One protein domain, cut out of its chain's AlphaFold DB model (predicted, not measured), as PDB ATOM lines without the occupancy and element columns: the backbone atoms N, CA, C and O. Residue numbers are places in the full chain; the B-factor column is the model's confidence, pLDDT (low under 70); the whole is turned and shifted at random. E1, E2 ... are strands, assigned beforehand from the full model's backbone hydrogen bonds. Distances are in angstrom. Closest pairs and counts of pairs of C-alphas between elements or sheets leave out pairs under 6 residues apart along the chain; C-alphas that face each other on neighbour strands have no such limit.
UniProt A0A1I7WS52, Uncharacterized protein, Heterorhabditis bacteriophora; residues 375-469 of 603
ATOM      1  N   THR A 375      33.142 -21.304  42.512       86.44
ATOM      2  CA  THR A 375      32.812 -20.777  43.848       86.44
ATOM      3  C   THR A 375      34.040 -20.451  44.695       86.44
ATOM      4  O   THR A 375      33.959 -19.632  45.605       86.44
ATOM      5  N   LYS A 376      35.204 -21.050  44.413       88.19
ATOM      6  CA  LYS A 376      36.461 -20.654  45.065       88.19
ATOM      7  C   LYS A 376      37.050 -19.400  44.429       88.19
ATOM      8  O   LYS A 376      37.600 -18.571  45.145       88.19
ATOM      9  N   ARG A 377      36.941 -19.267  43.103       86.56
ATOM     10  CA  ARG A 377      37.464 -18.110  42.357       86.56
ATOM     11  C   ARG A 377      36.582 -16.870  42.518       86.56
ATOM     12  O   ARG A 377      37.089 -15.765  42.667       86.56
ATOM     13  N   PHE A 378      35.270 -17.068  42.543       88.88
ATOM     14  CA  PHE A 378      34.246 -16.039  42.661       88.88
ATOM     15  C   PHE A 378      33.197 -16.476  43.706       88.88
ATOM     16  O   PHE A 378      32.168 -17.058  43.355       88.88
ATOM     17  N   PRO A 379      33.435 -16.206  45.006       89.75
ATOM     18  CA  PRO A 379      32.605 -16.732  46.101       89.75
ATOM     19  C   PRO A 379      31.154 -16.251  46.138       89.75
ATOM     20  O   PRO A 379      30.328 -16.854  46.814       89.75
ATOM     21  N   TRP A 380      30.850 -15.156  45.447       90.88
ATOM     22  CA  TRP A 380      29.514 -14.564  45.390       90.88
ATOM     23  C   TRP A 380      28.607 -15.231  44.345       90.88
ATOM     24  O   TRP A 380      27.402 -14.984  44.353       90.88
ATOM     25  N   ILE A 381      29.163 -16.044  43.436       92.19
ATOM     26  CA  ILE A 381      28.391 -16.698  42.375       92.19
ATOM     27  C   ILE A 381      27.497 -17.773  42.986       92.19
ATOM     28  O   ILE A 381      27.983 -18.722  43.597       92.19
ATOM     29  N   GLU A 382      26.198 -17.654  42.727       92.62
ATOM     30  CA  GLU A 382      25.200 -18.670  43.074       92.62
ATOM     31  C   GLU A 382      24.602 -19.296  41.807       92.62
ATOM     32  O   GLU A 382      24.388 -20.505  41.739       92.62
ATOM     33  N   TYR A 383      24.352 -18.474  40.781       93.44
ATOM     34  CA  TYR A 383      23.659 -18.896  39.567       93.44
ATOM     35  C   TYR A 383      24.525 -18.682  38.328       93.44
ATOM     36  O   TYR A 383      25.069 -17.601  38.120       93.44
ATOM     37  N   ILE A 384      24.582 -19.688  37.455       92.94
ATOM     38  CA  ILE A 384      25.023 -19.519  36.069       92.94
ATOM     39  C   ILE A 384      23.769 -19.248  35.240       92.94
ATOM     40  O   ILE A 384      22.964 -20.147  35.006       92.94
ATOM     41  N   ALA A 385      23.575 -17.992  34.842       89.00
ATOM     42  CA  ALA A 385      22.409 -17.581  34.075       89.00
ATOM     43  C   ALA A 385      22.529 -18.031  32.617       89.00
ATOM     44  O   ALA A 385      21.580 -18.587  32.064       89.00
ATOM     45  N   ARG A 386      23.684 -17.799  31.989       89.44
ATOM     46  CA  ARG A 386      23.964 -18.163  30.593       89.44
ATOM     47  C   ARG A 386      25.420 -18.566  30.435       89.44
ATOM     48  O   ARG A 386      26.275 -18.099  31.179       89.44
ATOM     49  N   ALA A 387      25.692 -19.397  29.441       91.12
ATOM     50  CA  ALA A 387      27.043 -19.738  29.036       91.12
ATOM     51  C   ALA A 387      27.088 -20.027  27.534       91.12
ATOM     52  O   ALA A 387      26.069 -20.372  26.927       91.12
ATOM     53  N   GLY A 388      28.272 -19.910  26.954       88.69
ATOM     54  CA  GLY A 388      28.536 -20.286  25.577       88.69
ATOM     55  C   GLY A 388      30.017 -20.178  25.251       88.69
ATOM     56  O   GLY A 388      30.843 -19.932  26.125       88.69
ATOM     57  N   PHE A 389      30.346 -20.358  23.980       86.81
ATOM     58  CA  PHE A 389      31.712 -20.249  23.481       86.81
ATOM     59  C   PHE A 389      31.893 -18.940  22.716       86.81
ATOM     60  O   PHE A 389      30.941 -18.414  22.128       86.81
ATOM     61  N   LEU A 390      33.112 -18.408  22.747       82.44
ATOM     62  CA  LEU A 390      33.573 -17.445  21.756       82.44
ATOM     63  C   LEU A 390      33.794 -18.149  20.409       82.44
ATOM     64  O   LEU A 390      33.840 -19.378  20.321       82.44
ATOM     65  N   ASN A 391      33.947 -17.359  19.345       74.62
ATOM     66  CA  ASN A 391      34.171 -17.882  17.993       74.62
ATOM     67  C   ASN A 391      35.520 -18.610  17.852       74.62
ATOM     68  O   ASN A 391      35.691 -19.399  16.926       74.62
ATOM     69  N   ASP A 392      36.450 -18.393  18.786       74.56
ATOM     70  CA  ASP A 392      37.710 -19.135  18.871       74.56
ATOM     71  C   ASP A 392      37.512 -20.619  19.239       74.56
ATOM     72  O   ASP A 392      38.427 -21.419  19.047       74.56
ATOM     73  N   GLY A 393      36.338 -20.991  19.770       75.50
ATOM     74  CA  GLY A 393      36.015 -22.335  20.253       75.50
ATOM     75  C   GLY A 393      36.796 -22.772  21.498       75.50
ATOM     76  O   GLY A 393      36.601 -23.891  21.965       75.50
ATOM     77  N   LYS A 394      37.660 -21.907  22.035       79.88
ATOM     78  CA  LYS A 394      38.606 -22.198  23.127       79.88
ATOM     79  C   LYS A 394      38.280 -21.431  24.396       79.88
ATOM     80  O   LYS A 394      38.616 -21.862  25.495       79.88
ATOM     81  N   THR A 395      37.633 -20.280  24.256       83.56
ATOM     82  CA  THR A 395      37.224 -19.462  25.388       83.56
ATOM     83  C   THR A 395      35.730 -19.617  25.612       83.56
ATOM     84  O   THR A 395      34.911 -19.441  24.708       83.56
ATOM     85  N   ILE A 396      35.366 -19.902  26.854       89.94
ATOM     86  CA  ILE A 396      33.987 -19.998  27.314       89.94
ATOM     87  C   ILE A 396      33.610 -18.664  27.944       89.94
ATOM     88  O   ILE A 396      34.358 -18.118  28.747       89.94
ATOM     89  N   TRP A 397      32.444 -18.129  27.615       89.62
ATOM     90  CA  TRP A 397      31.869 -16.998  28.332       89.62
ATOM     91  C   TRP A 397      30.724 -17.485  29.217       89.62
ATOM     92  O   TRP A 397      29.960 -18.375  28.843       89.62
ATOM     93  N   VAL A 398      30.603 -16.899  30.406       91.94
ATOM     94  CA  VAL A 398      29.605 -17.254  31.417       91.94
ATOM     95  C   VAL A 398      29.023 -15.978  32.014       91.94
ATOM     96  O   VAL A 398      29.755 -15.141  32.530       91.94
ATOM     97  N   GLN A 399      27.701 -15.835  31.972       89.62
ATOM     98  CA  GLN A 399      26.974 -14.835  32.747       89.62
ATOM     99  C   GLN A 399      26.605 -15.451  34.099       89.62
ATOM    100  O   GLN A 399      25.772 -16.360  34.166       89.62
ATOM    101  N   ALA A 400      27.232 -14.967  35.166       91.62
ATOM    102  CA  ALA A 400      27.039 -15.447  36.527       91.62
ATOM    103  C   ALA A 400      26.343 -14.392  37.393       91.62
ATOM    104  O   ALA A 400      26.593 -13.199  37.243       91.62
ATOM    105  N   MET A 401      25.485 -14.828  38.313       89.88
ATOM    106  CA  MET A 401      24.704 -13.948  39.179       89.88
ATOM    107  C   MET A 401      24.874 -14.307  40.652       89.88
ATOM    108  O   MET A 401      25.037 -15.474  41.025       89.88
ATOM    109  N   GLU A 402      24.782 -13.278  41.491       90.12
ATOM    110  CA  GLU A 402      24.701 -13.444  42.938       90.12
ATOM    111  C   GLU A 402      23.326 -13.975  43.363       90.12
ATOM    112  O   GLU A 402      22.313 -13.778  42.687       90.12
ATOM    113  N   ARG A 403      23.275 -14.593  44.546       89.81
ATOM    114  CA  ARG A 403      22.051 -15.075  45.193       89.81
ATOM    115  C   ARG A 403      20.912 -14.049  45.253       89.81
ATOM    116  O   ARG A 403      19.755 -14.429  45.096       89.81
ATOM    117  N   LEU A 404      21.218 -12.771  45.494       86.31
ATOM    118  CA  LEU A 404      20.215 -11.697  45.553       86.31
ATOM    119  C   LEU A 404      19.789 -11.186  44.170       86.31
ATOM    120  O   LEU A 404      18.844 -10.412  44.085       86.31
ATOM    121  N   GLN A 405      20.464 -11.615  43.097       84.69
ATOM    122  CA  GLN A 405      20.219 -11.182  41.716       84.69
ATOM    123  C   GLN A 405      20.355  -9.662  41.509       84.69
ATOM    124  O   GLN A 405      19.837  -9.113  40.542       84.69
ATOM    125  N   CYS A 406      21.090  -8.986  42.395       78.25
ATOM    126  CA  CYS A 406      21.420  -7.563  42.283       78.25
ATOM    127  C   CYS A 406      22.787  -7.320  41.630       78.25
ATOM    128  O   CYS A 406      23.131  -6.171  41.371       78.25
ATOM    129  N   ARG A 407      23.554  -8.387  41.372       84.25
ATOM    130  CA  ARG A 407      24.840  -8.375  40.673       84.25
ATOM    131  C   ARG A 407      24.863  -9.466  39.608       84.25
ATOM    132  O   ARG A 407      24.504 -10.612  39.898       84.25
ATOM    133  N   SER A 408      25.291  -9.110  38.402       84.94
ATOM    134  CA  SER A 408      25.469 -10.016  37.268       84.94
ATOM    135  C   SER A 408      26.791  -9.698  36.588       84.94
ATOM    136  O   SER A 408      26.996  -8.570  36.149       84.94
ATOM    137  N   SER A 409      27.686 -10.675  36.488       86.62
ATOM    138  CA  SER A 409      28.977 -10.485  35.830       86.62
ATOM    139  C   SER A 409      29.124 -11.406  34.628       86.62
ATOM    140  O   SER A 409      28.781 -12.589  34.681       86.62
ATOM    141  N   LEU A 410      29.684 -10.863  33.550       85.69
ATOM    142  CA  LEU A 410      30.114 -11.622  32.386       85.69
ATOM    143  C   LEU A 410      31.590 -11.993  32.562       85.69
ATOM    144  O   LEU A 410      32.455 -11.125  32.693       85.69
ATOM    145  N   ILE A 411      31.859 -13.292  32.586       90.25
ATOM    146  CA  ILE A 411      33.153 -13.890  32.909       90.25
ATOM    147  C   ILE A 411      33.632 -14.678  31.697       90.25
ATOM    148  O   ILE A 411      32.890 -15.500  31.164       90.25
ATOM    149  N   LEU A 412      34.870 -14.452  31.272       88.50
ATOM    150  CA  LEU A 412      35.549 -15.309  30.302       88.50
ATOM    151  C   LEU A 412      36.346 -16.362  31.057       88.50
ATOM    152  O   LEU A 412      37.034 -16.016  32.009       88.50
ATOM    153  N   ILE A 413      36.252 -17.619  30.644       89.31
ATOM    154  CA  ILE A 413      36.952 -18.773  31.201       89.31
ATOM    155  C   ILE A 413      37.708 -19.447  30.049       89.31
ATOM    156  O   ILE A 413      37.073 -19.887  29.089       89.31
ATOM    157  N   PRO A 414      39.043 -19.536  30.106       87.81
ATOM    158  CA  PRO A 414      39.811 -20.232  29.081       87.81
ATOM    159  C   PRO A 414      39.674 -21.755  29.214       87.81
ATOM    160  O   PRO A 414      39.515 -22.274  30.318       87.81
ATOM    161  N   GLU A 415      39.823 -22.489  28.108       85.50
ATOM    162  CA  GLU A 415      39.885 -23.963  28.114       85.50
ATOM    163  C   GLU A 415      40.938 -24.507  29.091       85.50
ATOM    164  O   GLU A 415      40.734 -25.546  29.710       85.50
ATOM    165  N   SER A 416      42.037 -23.776  29.305       84.44
ATOM    166  CA  SER A 416      43.116 -24.175  30.209       84.44
ATOM    167  C   SER A 416      42.695 -24.275  31.671       84.44
ATOM    168  O   SER A 416      43.401 -24.915  32.451       84.44
ATOM    169  N   ASP A 417      41.574 -23.665  32.062       84.75
ATOM    170  CA  ASP A 417      41.036 -23.784  33.418       84.75
ATOM    171  C   ASP A 417      40.303 -25.120  33.635       84.75
ATOM    172  O   ASP A 417      40.005 -25.472  34.779       84.75
ATOM    173  N   PHE A 418      40.065 -25.902  32.577       86.25
ATOM    174  CA  PHE A 418      39.468 -27.236  32.637       86.25
ATOM    175  C   PHE A 418      40.531 -28.334  32.723       86.25
ATOM    176  O   PHE A 418      41.648 -28.215  32.207       86.25
ATOM    177  N   GLU A 419      40.200 -29.421  33.417       81.94
ATOM    178  CA  GLU A 419      41.060 -30.596  33.529       81.94
ATOM    179  C   GLU A 419      41.296 -31.233  32.149       81.94
ATOM    180  O   GLU A 419      40.376 -31.377  31.349       81.94
ATOM    181  N   GLY A 420      42.547 -31.608  31.856       76.19
ATOM    182  CA  GLY A 420      42.913 -32.263  30.592       76.19
ATOM    183  C   GLY A 420      43.229 -31.336  29.411       76.19
ATOM    184  O   GLY A 420      43.615 -31.846  28.363       76.19
ATOM    185  N   PHE A 421      43.138 -30.009  29.571       76.12
ATOM    186  CA  PHE A 421      43.462 -29.039  28.516       76.12
ATOM    187  C   PHE A 421      44.728 -28.223  28.829       76.12
ATOM    188  O   PHE A 421      44.973 -27.815  29.977       76.12
ATOM    189  N   GLU A 422      45.529 -27.982  27.788       73.81
ATOM    190  CA  GLU A 422      46.703 -27.103  27.798       73.81
ATOM    191  C   GLU A 422      46.362 -25.716  27.227       73.81
ATOM    192  O   GLU A 422      45.356 -25.532  26.547       73.81
ATOM    193  N   VAL A 423      47.190 -24.709  27.522       68.19
ATOM    194  CA  VAL A 423      46.948 -23.317  27.106       68.19
ATOM    195  C   VAL A 423      47.208 -23.169  25.605       68.19
ATOM    196  O   VAL A 423      48.358 -23.026  25.194       68.19
ATOM    197  N   THR A 424      46.156 -23.159  24.782       67.12
ATOM    198  CA  THR A 424      46.292 -22.901  23.334       67.12
ATOM    199  C   THR A 424      45.538 -21.663  22.835       67.12
ATOM    200  O   THR A 424      45.642 -21.321  21.654       67.12
ATOM    201  N   GLY A 425      44.765 -21.005  23.704       62.16
ATOM    202  CA  GLY A 425      43.970 -19.809  23.400       62.16
ATOM    203  C   GLY A 425      44.649 -18.476  23.766       62.16
ATOM    204  O   GLY A 425      45.681 -18.470  24.442       62.16
ATOM    205  N   PRO A 426      44.073 -17.336  23.329       65.50
ATOM    206  CA  PRO A 426      44.603 -15.998  23.613       65.50
ATOM    207  C   PRO A 426      44.425 -15.593  25.086       65.50
ATOM    208  O   PRO A 426      45.299 -14.957  25.674       65.50
ATOM    209  N   ILE A 427      43.320 -16.007  25.713       67.81
ATOM    210  CA  ILE A 427      43.033 -15.747  27.127       67.81
ATOM    211  C   ILE A 427      43.670 -16.848  27.973       67.81
ATOM    212  O   ILE A 427      43.467 -18.033  27.723       67.81
ATOM    213  N   ARG A 428      44.446 -16.445  28.983       68.62
ATOM    214  CA  ARG A 428      45.214 -17.370  29.836       68.62
ATOM    215  C   ARG A 428      44.616 -17.584  31.219       68.62
ATOM    216  O   ARG A 428      44.934 -18.573  31.865       68.62
ATOM    217  N   GLU A 429      43.753 -16.677  31.669       77.88
ATOM    218  CA  GLU A 429      43.134 -16.735  32.991       77.88
ATOM    219  C   GLU A 429      41.687 -16.240  32.937       77.88
ATOM    220  O   GLU A 429      41.380 -15.267  32.241       77.88
ATOM    221  N   ALA A 430      40.794 -16.876  33.707       82.06
ATOM    222  CA  ALA A 430      39.419 -16.401  33.781       82.06
ATOM    223  C   ALA A 430      39.315 -14.971  34.334       82.06
ATOM    224  O   ALA A 430      39.824 -14.657  35.417       82.06
ATOM    225  N   THR A 431      38.614 -14.120  33.590       83.94
ATOM    226  CA  THR A 431      38.569 -12.672  33.809       83.94
ATOM    227  C   THR A 431      37.132 -12.174  33.728       83.94
ATOM    228  O   THR A 431      36.372 -12.581  32.849       83.94
ATOM    229  N   ILE A 432      36.752 -11.283  34.646       83.50
ATOM    230  CA  ILE A 432      35.469 -10.577  34.583       83.50
ATOM    231  C   ILE A 432      35.612  -9.447  33.565       83.50
ATOM    232  O   ILE A 432      36.428  -8.549  33.757       83.50
ATOM    233  N   ILE A 433      34.821  -9.490  32.497       78.56
ATOM    234  CA  ILE A 433      34.838  -8.464  31.443       78.56
ATOM    235  C   ILE A 433      33.753  -7.407  31.628       78.56
ATOM    236  O   ILE A 433      33.869  -6.302  31.105       78.56
ATOM    237  N   ARG A 434      32.698  -7.732  32.379       74.62
ATOM    238  CA  ARG A 434      31.638  -6.792  32.739       74.62
ATOM    239  C   ARG A 434      31.009  -7.190  34.060       74.62
ATOM    240  O   ARG A 434      30.817  -8.378  34.303       74.62
ATOM    241  N   ASP A 435      30.677  -6.202  34.877       77.88
ATOM    242  CA  ASP A 435      30.016  -6.386  36.165       77.88
ATOM    243  C   ASP A 435      28.878  -5.368  36.282       77.88
ATOM    244  O   ASP A 435      29.121  -4.163  36.348       77.88
ATOM    245  N   ASP A 436      27.642  -5.852  36.228       71.44
ATOM    246  CA  ASP A 436      26.434  -5.043  36.318       71.44
ATOM    247  C   ASP A 436      25.841  -5.153  37.729       71.44
ATOM    248  O   ASP A 436      25.736  -6.244  38.297       71.44
ATOM    249  N   PHE A 437      25.389  -4.019  38.263       72.31
ATOM    250  CA  PHE A 437      24.703  -3.919  39.548       72.31
ATOM    251  C   PHE A 437      23.331  -3.274  39.342       72.31
ATOM    252  O   PHE A 437      23.220  -2.300  38.600       72.31
ATOM    253  N   ALA A 438      22.295  -3.805  39.995       61.09
ATOM    254  CA  ALA A 438      20.910  -3.361  39.811       61.09
ATOM    255  C   ALA A 438      20.681  -1.884  40.191       61.09
ATOM    256  O   ALA A 438      19.809  -1.249  39.607       61.09
ATOM    257  N   ASP A 439      21.465  -1.339  41.131       60.47
ATOM    258  CA  ASP A 439      21.542   0.099  41.419       60.47
ATOM    259  C   ASP A 439      22.748   0.426  42.338       60.47
ATOM    260  O   ASP A 439      22.882  -0.184  43.402       60.47
ATOM    261  N   PRO A 440      23.604   1.411  42.007       51.75
ATOM    262  CA  PRO A 440      24.571   1.987  42.947       51.75
ATOM    263  C   PRO A 440      23.946   2.883  44.040       51.75
ATOM    264  O   PRO A 440      24.613   3.183  45.028       51.75
ATOM    265  N   GLN A 441      22.702   3.353  43.861       47.62
ATOM    266  CA  GLN A 441      22.037   4.382  44.682       47.62
ATOM    267  C   GLN A 441      21.056   3.827  45.738       47.62
ATOM    268  O   GLN A 441      20.467   4.600  46.495       47.62
ATOM    269  N   GLY A 442      20.930   2.500  45.863       44.66
ATOM    270  CA  GLY A 442      20.213   1.845  46.964       44.66
ATOM    271  C   GLY A 442      18.711   1.615  46.755       44.66
ATOM    272  O   GLY A 442      18.019   1.258  47.712       44.66
ATOM    273  N   GLN A 443      18.183   1.772  45.540       52.28
ATOM    274  CA  GLN A 443      16.857   1.262  45.197       52.28
ATOM    275  C   GLN A 443      16.945  -0.247  44.946       52.28
ATOM    276  O   GLN A 443      17.721  -0.731  44.129       52.28
ATOM    277  N   CYS A 444      16.159  -1.013  45.703       51.62
ATOM    278  CA  CYS A 444      16.168  -2.473  45.678       51.62
ATOM    279  C   CYS A 444      15.508  -2.993  44.384       51.62
ATOM    280  O   CYS A 444      14.319  -3.308  44.371       51.62
ATOM    281  N   ALA A 445      16.267  -3.024  43.287       66.62
ATOM    282  CA  ALA A 445      15.898  -3.668  42.028       66.62
ATOM    283  C   ALA A 445      16.669  -4.991  41.839       66.62
ATOM    284  O   ALA A 445      17.639  -5.276  42.546       66.62
ATOM    285  N   TRP A 446      16.230  -5.810  40.882       72.06
ATOM    286  CA  TRP A 446      16.892  -7.055  40.474       72.06
ATOM    287  C   TRP A 446      17.271  -6.988  38.993       72.06
ATOM    288  O   TRP A 446      16.682  -6.215  38.242       72.06
ATOM    289  N   ILE A 447      18.234  -7.809  38.573       72.19
ATOM    290  CA  ILE A 447      18.699  -7.887  37.184       72.19
ATOM    291  C   ILE A 447      17.885  -8.941  36.432       72.19
ATOM    292  O   ILE A 447      17.907 -10.122  36.793       72.19
ATOM    293  N   ASN A 448      17.206  -8.549  35.354       73.44
ATOM    294  CA  ASN A 448      16.540  -9.507  34.469       73.44
ATOM    295  C   ASN A 448      17.535 -10.112  33.463       73.44
ATOM    296  O   ASN A 448      18.052  -9.435  32.574       73.44
ATOM    297  N   ALA A 449      17.776 -11.422  33.565       74.44
ATOM    298  CA  ALA A 449      18.614 -12.142  32.606       74.44
ATOM    299  C   ALA A 449      17.964 -12.190  31.208       74.44
ATOM    300  O   ALA A 449      16.798 -12.562  31.058       74.44
ATOM    301  N   HIS A 450      18.741 -11.884  30.166       71.00
ATOM    302  CA  HIS A 450      18.306 -11.879  28.765       71.00
ATOM    303  C   HIS A 450      19.205 -12.754  27.884       71.00
ATOM    304  O   HIS A 450      20.295 -13.161  28.270       71.00
ATOM    305  N   ASN A 451      18.754 -13.028  26.656       73.44
ATOM    306  CA  ASN A 451      19.497 -13.845  25.687       73.44
ATOM    307  C   ASN A 451      20.380 -13.017  24.731       73.44
ATOM    308  O   ASN A 451      21.028 -13.583  23.856       73.44
ATOM    309  N   ILE A 452      20.395 -11.686  24.868       68.19
ATOM    310  CA  ILE A 452      21.158 -10.772  24.001       68.19
ATOM    311  C   ILE A 452      22.610 -10.672  24.493       68.19
ATOM    312  O   ILE A 452      23.002  -9.688  25.120       68.19
ATOM    313  N   ILE A 453      23.373 -11.736  24.255       72.31
ATOM    314  CA  ILE A 453      24.824 -11.788  24.448       72.31
ATOM    315  C   ILE A 453      25.396 -12.405  23.176       72.31
ATOM    316  O   ILE A 453      25.227 -13.600  22.934       72.31
ATOM    317  N   VAL A 454      26.003 -11.575  22.329       73.88
ATOM    318  CA  VAL A 454      26.531 -12.006  21.029       73.88
ATOM    319  C   VAL A 454      27.999 -11.600  20.933       73.88
ATOM    320  O   VAL A 454      28.276 -10.402  20.840       73.88
ATOM    321  N   PRO A 455      28.944 -12.555  20.970       73.31
ATOM    322  CA  PRO A 455      30.338 -12.258  20.672       73.31
ATOM    323  C   PRO A 455      30.489 -11.886  19.192       73.31
ATOM    324  O   PRO A 455      29.916 -12.539  18.318       73.31
ATOM    325  N   LEU A 456      31.242 -10.824  18.915       73.12
ATOM    326  CA  LEU A 456      31.531 -10.351  17.562       73.12
ATOM    327  C   LEU A 456      32.872 -10.907  17.085       73.12
ATOM    328  O   LEU A 456      33.834 -10.965  17.850       73.12
ATOM    329  N   ASP A 457      32.926 -11.304  15.815       63.28
ATOM    330  CA  ASP A 457      34.154 -11.778  15.182       63.28
ATOM    331  C   ASP A 457      34.903 -10.600  14.553       63.28
ATOM    332  O   ASP A 457      34.420  -9.995  13.593       63.28
ATOM    333  N   VAL A 458      36.073 -10.263  15.091       59.19
ATOM    334  CA  VAL A 458      36.988  -9.298  14.471       59.19
ATOM    335  C   VAL A 458      38.283 -10.032  14.164       59.19
ATOM    336  O   VAL A 458      39.189 -10.124  14.996       59.19
ATOM    337  N   ALA A 459      38.345 -10.580  12.950       51.69
ATOM    338  CA  ALA A 459      39.504 -11.308  12.458       51.69
ATOM    339  C   ALA A 459      40.787 -10.471  12.627       51.69
ATOM    340  O   ALA A 459      40.903  -9.373  12.084       51.69
ATOM    341  N   GLY A 460      41.755 -11.005  13.380       54.91
ATOM    342  CA  GLY A 460      43.087 -10.413  13.539       54.91
ATOM    343  C   GLY A 460      43.232  -9.337  14.621       54.91
ATOM    344  O   GLY A 460      44.294  -8.720  14.684       54.91
ATOM    345  N   SER A 461      42.227  -9.106  15.474       55.72
ATOM    346  CA  SER A 461      42.365  -8.201  16.627       55.72
ATOM    347  C   SER A 461      42.493  -8.966  17.949       55.72
ATOM    348  O   SER A 461      41.777  -9.936  18.175       55.72
ATOM    349  N   ASP A 462      43.366  -8.497  18.844       61.41
ATOM    350  CA  ASP A 462      43.544  -9.018  20.216       61.41
ATOM    351  C   ASP A 462      42.419  -8.554  21.173       61.41
ATOM    352  O   ASP A 462      42.542  -8.579  22.395       61.41
ATOM    353  N   VAL A 463      41.313  -8.049  20.613       65.62
ATOM    354  CA  VAL A 463      40.220  -7.404  21.341       65.62
ATOM    355  C   VAL A 463      38.957  -8.237  21.188       65.62
ATOM    356  O   VAL A 463      38.445  -8.422  20.086       65.62
ATOM    357  N   VAL A 464      38.409  -8.694  22.313       67.44
ATOM    358  CA  VAL A 464      37.116  -9.385  22.335       67.44
ATOM    359  C   VAL A 464      35.993  -8.351  22.366       67.44
ATOM    360  O   VAL A 464      35.923  -7.526  23.278       67.44
ATOM    361  N   GLN A 465      35.096  -8.398  21.382       68.06
ATOM    362  CA  GLN A 465      33.951  -7.494  21.279       68.06
ATOM    363  C   GLN A 465      32.634  -8.247  21.504       68.06
ATOM    364  O   GLN A 465      32.465  -9.379  21.052       68.06
ATOM    365  N   PHE A 466      31.680  -7.608  22.185       65.50
ATOM    366  CA  PHE A 466      30.362  -8.174  22.480       65.50
ATOM    367  C   PHE A 466      29.247  -7.176  22.185       65.50
ATOM    368  O   PHE A 466      29.347  -6.000  22.531       65.50
ATOM    369  N   ILE A 467      28.130  -7.681  21.662       65.81
ATOM    370  CA  ILE A 467      26.824  -7.044  21.825       65.81
ATOM    371  C   ILE A 467      26.222  -7.590  23.120       65.81
ATOM    372  O   ILE A 467      25.931  -8.783  23.223       65.81
ATOM    373  N   TYR A 468      26.045  -6.710  24.099       60.12
ATOM    374  CA  TYR A 468      25.487  -7.032  25.408       60.12
ATOM    375  C   TYR A 468      24.392  -6.021  25.746       60.12
ATOM    376  O   TYR A 468      24.665  -4.823  25.853       60.12
ATOM    377  N   ALA A 469      23.151  -6.494  25.883       58.72
ATOM    378  CA  ALA A 469      22.072  -5.656  26.400       58.72
ATOM    379  C   ALA A 469      22.243  -5.463  27.914       58.72
ATOM    380  O   ALA A 469      22.744  -6.339  28.597       58.72
TER     381      ALA A 469
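Overview. This is residues 375 to 469 of the 603 residues of an uncharacterized protein of Heterorhabditis bacteriophora (UniProt A0A1I7WS52). A strongly twisted four-stranded sheet has a small hairpin, E5 and E6, set loosely over one face; two long links loop out at its opposite ends. The printed part has 95 residues, 40 of them in six named strands, E1 to E6: all strand. Sheet E1 E2 E3 E4 is an antiparallel meander, each strand beside the one before. The whole is compact, radius of gyration of the C-alphas 14.3 A, spanning 43 by 29 by 19 A.

Along the chain. E1, residues 381 to 389, starts at C-alpha 381 (28.391, -16.698, 42.375) and bends by 66 degrees at residue 385. E2 is 395 to 402, 22.4 A; E3 407 to 414, 22.3 A; E4 431 to 437. E5 is 453 to 456; E6, 465 to 468, ends at C-alpha 468 (25.487, -7.032, 25.408).

Arrangement. Within hydrogen-bond range are N 398 and O 411 in hairpin E2 and E3, 2.8 A, N 385 and O 399 in hairpin E1 and E2, 2.8 A, N 410 and O 434 in hairpin E3 and E4, 2.8 A, and N 454 and O 467 in hairpin E5 and E6, 2.9 A. E1 and E5 are near each other, with 6 pairs of C-alphas within 10 A.

Size, cuts and confidence. The printed part has no cut. Links E3 to E4 and E4 to E5 are long. Residues under pLDDT 70 include 457 to 469.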